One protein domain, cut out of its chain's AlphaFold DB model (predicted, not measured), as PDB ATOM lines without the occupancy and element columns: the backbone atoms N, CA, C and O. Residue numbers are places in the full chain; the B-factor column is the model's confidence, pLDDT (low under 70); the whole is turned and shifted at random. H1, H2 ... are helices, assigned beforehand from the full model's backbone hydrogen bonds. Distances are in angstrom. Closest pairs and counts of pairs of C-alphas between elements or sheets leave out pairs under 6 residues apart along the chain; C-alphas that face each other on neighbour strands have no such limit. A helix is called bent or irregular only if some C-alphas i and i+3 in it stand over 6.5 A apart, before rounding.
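This is residues 68 to 116 of the 152 residues of an uncharacterized protein of Caenorhabditis elegans (UniProt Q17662). One long helix, H1, makes the length of the domain, and the shorter H2 folds back along it as the second leg of a helical hairpin. The third helix, H3, packs across this pair, touching both H1 and H2 and running crosswise to H1. The printed part has 49 residues with three named helices, in the order H1, H2, H3, and no named strand; the class is all helix. The whole is compact, with a radius of gyration of the C-alphas of 10.1 A, yet elongated in outline, spanning 35 by 20 by 14 A.

The longest helix is H1, residues 68 to 87, which measures 30.6 A from C-alpha 68 at (200.825, 175.575, 97.742) to C-alpha 87 at (183.527, 199.711, 90.556). It is irregular: C-alphas 68 and 71 are 7.8 A apart. H2, residues 94 to 103, measures 11.8 A from first to last C-alpha and begins with C-alpha 94 at (183.883, 192.695, 88.416). It too is irregular, with C-alphas 98 and 101 at 8.6 A. H3, residues 106 to 115, measures 14.8 A and ends with C-alpha 115 at (196.751, 199.427, 93.922).

H1 and H2 touch and form a helical hairpin, running opposite ways at a shallow tilt of 26 degrees. Their closest C-alphas are those of Cys 80 and Arg 95, 4.9 A apart. H1 touches H3 with residues 79 to 83 alone, and the closest C-alphas are those of Cys 83 and Cys 111, at 5.6 A. The lines of H1 and H3 are about perpendicular, at 80 degrees. H2 and H3 touch as well, their closest C-alphas being those of Cys 98 and Phe 108, 4.6 A apart. These two run opposite ways at a steep tilt of 69 degrees, only just short of about perpendicular. Of the pairs of backbone O i and N i+4, 15 of 16 in H1, 3 of 6 in H2 and 4 of 6 in H3 are within hydrogen-bond range.

The two C-alphas farthest apart are those of Glu 68 and His 89, at 35.0 A, while the first and last printed C-alphas, those of Glu 68 and Ser 116, are 24.8 A apart. The printed part has no cut. The link from H1 to H2, with 6 residues between them, is short, and the link from H2 to H3, with 2 residues, is tight; no link is long. The mean pLDDT of the printed part is 91.1, and residue 68 is the one printed residue under 70.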
ATOM      1  N   GLU A  68     199.665 174.774  97.342       65.56
ATOM      2  CA  GLU A  68     200.825 175.575  97.742       65.56
ATOM      3  C   GLU A  68     200.642 177.083  97.474       65.56
ATOM      4  O   GLU A  68     201.174 177.913  98.210       65.56
ATOM      5  N   LEU A  69     199.811 177.460  96.493       73.79
ATOM      6  CA  LEU A  69     199.500 178.861  96.169       73.79
ATOM      7  C   LEU A  69     198.191 179.366  96.802       73.79
ATOM      8  O   LEU A  69     197.679 180.423  96.425       73.79
ATOM      9  N   GLU A  70     197.650 178.665  97.805       77.80
ATOM     10  CA  GLU A  70     196.401 179.037  98.490       77.80
ATOM     11  C   GLU A  70     196.402 180.480  99.009       77.80
ATOM     12  O   GLU A  70     195.422 181.220  98.841       77.80
ATOM     13  N   MET A  71     197.506 180.894  99.633       82.32
ATOM     14  CA  MET A  71     197.630 182.243 100.176       82.32
ATOM     15  C   MET A  71     197.582 183.288  99.057       82.32
ATOM     16  O   MET A  71     196.904 184.306  99.192       82.32
ATOM     17  N   VAL A  72     198.235 183.002  97.929       86.51
ATOM     18  CA  VAL A  72     198.266 183.885  96.759       86.51
ATOM     19  C   VAL A  72     196.863 184.044  96.177       86.51
ATOM     20  O   VAL A  72     196.408 185.174  96.014       86.51
ATOM     21  N   HIS A  73     196.127 182.948  95.967       87.32
ATOM     22  CA  HIS A  73     194.742 183.014  95.478       87.32
ATOM     23  C   HIS A  73     193.819 183.766  96.430       87.32
ATOM     24  O   HIS A  73     192.938 184.504  95.990       87.32
ATOM     25  N   THR A  74     194.031 183.633  97.740       87.70
ATOM     26  CA  THR A  74     193.214 184.372  98.702       87.70
ATOM     27  C   THR A  74     193.509 185.870  98.652       87.70
ATOM     28  O   THR A  74     192.578 186.672  98.687       87.70
ATOM     29  N   ILE A  75     194.777 186.269  98.510       90.25
ATOM     30  CA  ILE A  75     195.150 187.676  98.310       90.25
ATOM     31  C   ILE A  75     194.526 188.212  97.013       90.25
ATOM     32  O   ILE A  75     193.904 189.275  97.031       90.25
ATOM     33  N   MET A  76     194.628 187.464  95.912       91.69
ATOM     34  CA  MET A  76     194.036 187.843  94.626       91.69
ATOM     35  C   MET A  76     192.511 187.997  94.717       91.69
ATOM     36  O   MET A  76     191.964 188.984  94.222       91.69
ATOM     37  N   ASP A  77     191.818 187.110  95.437       92.34
ATOM     38  CA  ASP A  77     190.381 187.253  95.686       92.34
ATOM     39  C   ASP A  77     190.041 188.537  96.458       92.34
ATOM     40  O   ASP A  77     189.070 189.230  96.139       92.34
ATOM     41  N   ARG A  78     190.844 188.896  97.466       93.32
ATOM     42  CA  ARG A  78     190.638 190.150  98.206       93.32
ATOM     43  C   ARG A  78     190.809 191.370  97.314       93.32
ATOM     44  O   ARG A  78     190.020 192.304  97.429       93.32
ATOM     45  N   ILE A  79     191.761 191.337  96.390       94.10
ATOM     46  CA  ILE A  79     191.932 192.393  95.386       94.10
ATOM     47  C   ILE A  79     190.690 192.479  94.490       94.10
ATOM     48  O   ILE A  79     190.160 193.573  94.294       94.10
ATOM     49  N   CYS A  80     190.167 191.346  94.012       95.29
ATOM     50  CA  CYS A  80     188.938 191.313  93.217       95.29
ATOM     51  C   CYS A  80     187.718 191.846  93.985       95.29
ATOM     52  O   CYS A  80     186.883 192.542  93.407       95.29
ATOM     53  N   MET A  81     187.611 191.545  95.281       94.71
ATOM     54  CA  MET A  81     186.543 192.042  96.152       94.71
ATOM     55  C   MET A  81     186.605 193.566  96.311       94.71
ATOM     56  O   MET A  81     185.614 194.240  96.048       94.71
ATOM     57  N   LEU A  82     187.774 194.113  96.650       95.20
ATOM     58  CA  LEU A  82     187.960 195.563  96.778       95.20
ATOM     59  C   LEU A  82     187.736 196.282  95.442       95.20
ATOM     60  O   LEU A  82     187.127 197.347  95.384       95.20
ATOM     61  N   CYS A  83     188.193 195.686  94.343       95.29
ATOM     62  CA  CYS A  83     187.971 196.224  93.006       95.29
ATOM     63  C   CYS A  83     186.482 196.255  92.634       95.29
ATOM     64  O   CYS A  83     186.011 197.230  92.048       95.29
ATOM     65  N   HIS A  84     185.734 195.215  93.012       95.46
ATOM     66  CA  HIS A  84     184.284 195.193  92.875       95.46
ATOM     67  C   HIS A  84     183.621 196.286  93.707       95.46
ATOM     68  O   HIS A  84     182.770 196.983  93.175       95.46
ATOM     69  N   GLU A  85     184.026 196.495  94.959       95.19
ATOM     70  CA  GLU A  85     183.468 197.573  95.785       95.19
ATOM     71  C   GLU A  85     183.672 198.945  95.120       95.19
ATOM     72  O   GLU A  85     182.712 199.701  94.962       95.19
ATOM     73  N   LEU A  86     184.882 199.213  94.616       93.27
ATOM     74  CA  LEU A  86     185.229 200.470  93.942       93.27
ATOM     75  C   LEU A  86     184.486 200.698  92.619       93.27
ATOM     76  O   LEU A  86     184.248 201.843  92.238       93.27
ATOM     77  N   ARG A  87     184.155 199.629  91.888       93.35
ATOM     78  CA  ARG A  87     183.527 199.711  90.556       93.35
ATOM     79  C   ARG A  87     182.072 199.254  90.536       93.35
ATOM     80  O   ARG A  87     181.471 199.253  89.466       93.35
ATOM     81  N   SER A  88     181.497 198.918  91.686       93.24
ATOM     82  CA  SER A  88     180.185 198.270  91.836       93.24
ATOM     83  C   SER A  88     179.057 198.972  91.078       93.24
ATOM     84  O   SER A  88     178.205 198.307  90.496       93.24
ATOM     85  N   HIS A  89     179.089 200.305  91.018       94.00
ATOM     86  CA  HIS A  89     178.102 201.112  90.299       94.00
ATOM     87  C   HIS A  89     178.115 200.920  88.778       94.00
ATOM     88  O   HIS A  89     177.056 200.946  88.158       94.00
ATOM     89  N   PHE A  90     179.289 200.738  88.169       94.47
ATOM     90  CA  PHE A  90     179.437 200.657  86.708       94.47
ATOM     91  C   PHE A  90     179.729 199.233  86.221       94.47
ATOM     92  O   PHE A  90     179.422 198.890  85.084       94.47
ATOM     93  N   ALA A  91     180.316 198.402  87.078       92.70
ATOM     94  CA  ALA A  91     180.698 197.028  86.794       92.70
ATOM     95  C   ALA A  91     180.401 196.137  88.022       92.70
ATOM     96  O   ALA A  91     181.301 195.755  88.774       92.70
ATOM     97  N   PRO A  92     179.127 195.773  88.263       93.48
ATOM     98  CA  PRO A  92     178.738 194.992  89.439       93.48
ATOM     99  C   PRO A  92     179.311 193.566  89.431       93.48
ATOM    100  O   PRO A  92     179.526 192.984  90.486       93.48
ATOM    101  N   ASN A  93     179.642 193.004  88.265       94.93
ATOM    102  CA  ASN A  93     180.166 191.638  88.154       94.93
ATOM    103  C   ASN A  93     181.702 191.549  88.183       94.93
ATOM    104  O   ASN A  93     182.249 190.456  88.011       94.93
ATOM    105  N   THR A  94     182.410 192.654  88.461       94.56
ATOM    106  CA  THR A  94     183.883 192.695  88.416       94.56
ATOM    107  C   THR A  94     184.537 191.627  89.283       94.56
ATOM    108  O   THR A  94     185.551 191.075  88.875       94.56
ATOM    109  N   ARG A  95     183.968 191.261  90.443       95.02
ATOM    110  CA  ARG A  95     184.569 190.222  91.298       95.02
ATOM    111  C   ARG A  95     184.638 188.867  90.594       95.02
ATOM    112  O   ARG A  95     185.656 188.189  90.682       95.02
ATOM    113  N   VAL A  96     183.559 188.478  89.917       93.84
ATOM    114  CA  VAL A  96     183.473 187.191  89.214       93.84
ATOM    115  C   VAL A  96     184.371 187.215  87.985       93.84
ATOM    116  O   VAL A  96     185.144 186.289  87.775       93.84
ATOM    117  N   GLU A  97     184.326 188.296  87.208       94.80
ATOM    118  CA  GLU A  97     185.175 188.471  86.024       94.80
ATOM    119  C   GLU A  97     186.665 188.465  86.367       94.80
ATOM    120  O   GLU A  97     187.452 187.848  85.658       94.80
ATOM    121  N   CYS A  98     187.032 189.087  87.483       95.07
ATOM    122  CA  CYS A  98     188.396 189.153  87.992       95.07
ATOM    123  C   CYS A  98     188.957 187.777  88.387       95.07
ATOM    124  O   CYS A  98     190.151 187.545  88.223       95.07
ATOM    125  N   ARG A  99     188.113 186.843  88.845       92.67
ATOM    126  CA  ARG A  99     188.520 185.475  89.226       92.67
ATOM    127  C   ARG A  99     188.677 184.515  88.044       92.67
ATOM    128  O   ARG A  99     189.215 183.429  88.225       92.67
ATOM    129  N   LYS A 100     188.195 184.878  86.850       90.92
ATOM    130  CA  LYS A 100     188.235 183.990  85.680       90.92
ATOM    131  C   LYS A 100     189.669 183.611  85.317       90.92
ATOM    132  O   LYS A 100     190.587 184.406  85.500       90.92
ATOM    133  N   ASP A 101     189.819 182.413  84.761       90.96
ATOM    134  CA  ASP A 101     191.084 181.915  84.212       90.96
ATOM    135  C   ASP A 101     192.261 182.048  85.193       90.96
ATOM    136  O   ASP A 101     193.321 182.571  84.868       90.96
ATOM    137  N   CYS A 102     192.048 181.665  86.457       90.14
ATOM    138  CA  CYS A 102     193.064 181.747  87.510       90.14
ATOM    139  C   CYS A 102     193.670 183.153  87.669       90.14
ATOM    140  O   CYS A 102     194.883 183.300  87.823       90.14
ATOM    141  N   PHE A 103     192.838 184.198  87.594       92.42
ATOM    142  CA  PHE A 103     193.268 185.603  87.634       92.42
ATOM    143  C   PHE A 103     194.140 186.044  86.435       92.42
ATOM    144  O   PHE A 103     194.638 187.172  86.420       92.42
ATOM    145  N   GLN A 104     194.290 185.216  85.394       91.27
ATOM    146  CA  GLN A 104     195.008 185.541  84.153       91.27
ATOM    147  C   GLN A 104     194.095 186.270  83.161       91.27
ATOM    148  O   GLN A 104     193.898 185.859  82.024       91.27
ATOM    149  N   ASN A 105     193.508 187.382  83.598       93.95
ATOM    150  CA  ASN A 105     192.583 188.159  82.780       93.95
ATOM    151  C   ASN A 105     192.818 189.670  82.922       93.95
ATOM    152  O   ASN A 105     193.369 190.158  83.916       93.95
ATOM    153  N   ASP A 106     192.350 190.426  81.930       96.10
ATOM    154  CA  ASP A 106     192.511 191.883  81.883       96.10
ATOM    155  C   ASP A 106     191.788 192.599  83.030       96.10
ATOM    156  O   ASP A 106     192.221 193.665  83.478       96.10
ATOM    157  N   THR A 107     190.706 192.012  83.548       95.45
ATOM    158  CA  THR A 107     189.957 192.566  84.681       95.45
ATOM    159  C   THR A 107     190.822 192.569  85.937       95.45
ATOM    160  O   THR A 107     190.950 193.611  86.581       95.45
ATOM    161  N   PHE A 108     191.491 191.454  86.246       95.78
ATOM    162  CA  PHE A 108     192.427 191.361  87.365       95.78
ATOM    163  C   PHE A 108     193.601 192.332  87.196       95.78
ATOM    164  O   PHE A 108     193.915 193.083  88.123       95.78
ATOM    165  N   GLN A 109     194.196 192.413  86.002       95.63
ATOM    166  CA  GLN A 109     195.262 193.386  85.732       95.63
ATOM    167  C   GLN A 109     194.783 194.836  85.919       95.63
ATOM    168  O   GLN A 109     195.499 195.669  86.480       95.63
ATOM    169  N   SER A 110     193.562 195.151  85.486       93.87
ATOM    170  CA  SER A 110     192.933 196.460  85.691       93.87
ATOM    171  C   SER A 110     192.700 196.763  87.172       93.87
ATOM    172  O   SER A 110     192.901 197.899  87.600       93.87
ATOM    173  N   CYS A 111     192.336 195.757  87.969       95.21
ATOM    174  CA  CYS A 111     192.222 195.882  89.419       95.21
ATOM    175  C   CYS A 111     193.585 196.120  90.081       95.21
ATOM    176  O   CYS A 111     193.710 197.009  90.920       95.21
ATOM    177  N   MET A 112     194.631 195.403  89.661       94.61
ATOM    178  CA  MET A 112     195.997 195.603  90.160       94.61
ATOM    179  C   MET A 112     196.504 197.027  89.911       94.61
ATOM    180  O   MET A 112     197.153 197.596  90.787       94.61
ATOM    181  N   LYS A 113     196.140 197.639  88.774       92.81
ATOM    182  CA  LYS A 113     196.497 199.033  88.448       92.81
ATOM    183  C   LYS A 113     195.982 200.054  89.464       92.81
ATOM    184  O   LYS A 113     196.614 201.090  89.637       92.81
ATOM    185  N   ILE A 114     194.870 199.767  90.146       85.30
ATOM    186  CA  ILE A 114     194.323 200.638  91.199       85.30
ATOM    187  C   ILE A 114     195.284 200.701  92.395       85.30
ATOM    188  O   ILE A 114     195.463 201.755  93.002       85.30
ATOM    189  N   PHE A 115     195.919 199.574  92.726       79.75
ATOM    190  CA  PHE A 115     196.751 199.427  93.922       79.75
ATOM    191  C   PHE A 115     198.248 199.582  93.642       79.75
ATOM    192  O   PHE A 115     199.013 199.953  94.535       79.75
ATOM    193  N   SER A 116     198.687 199.353  92.403       82.83
ATOM    194  CA  SER A 116     200.051 199.648  91.984       82.83
ATOM    195  C   SER A 116     200.194 201.159  91.809       82.83
ATOM    196  O   SER A 116     199.814 201.715  90.781       82.83
TER     197      SER A 116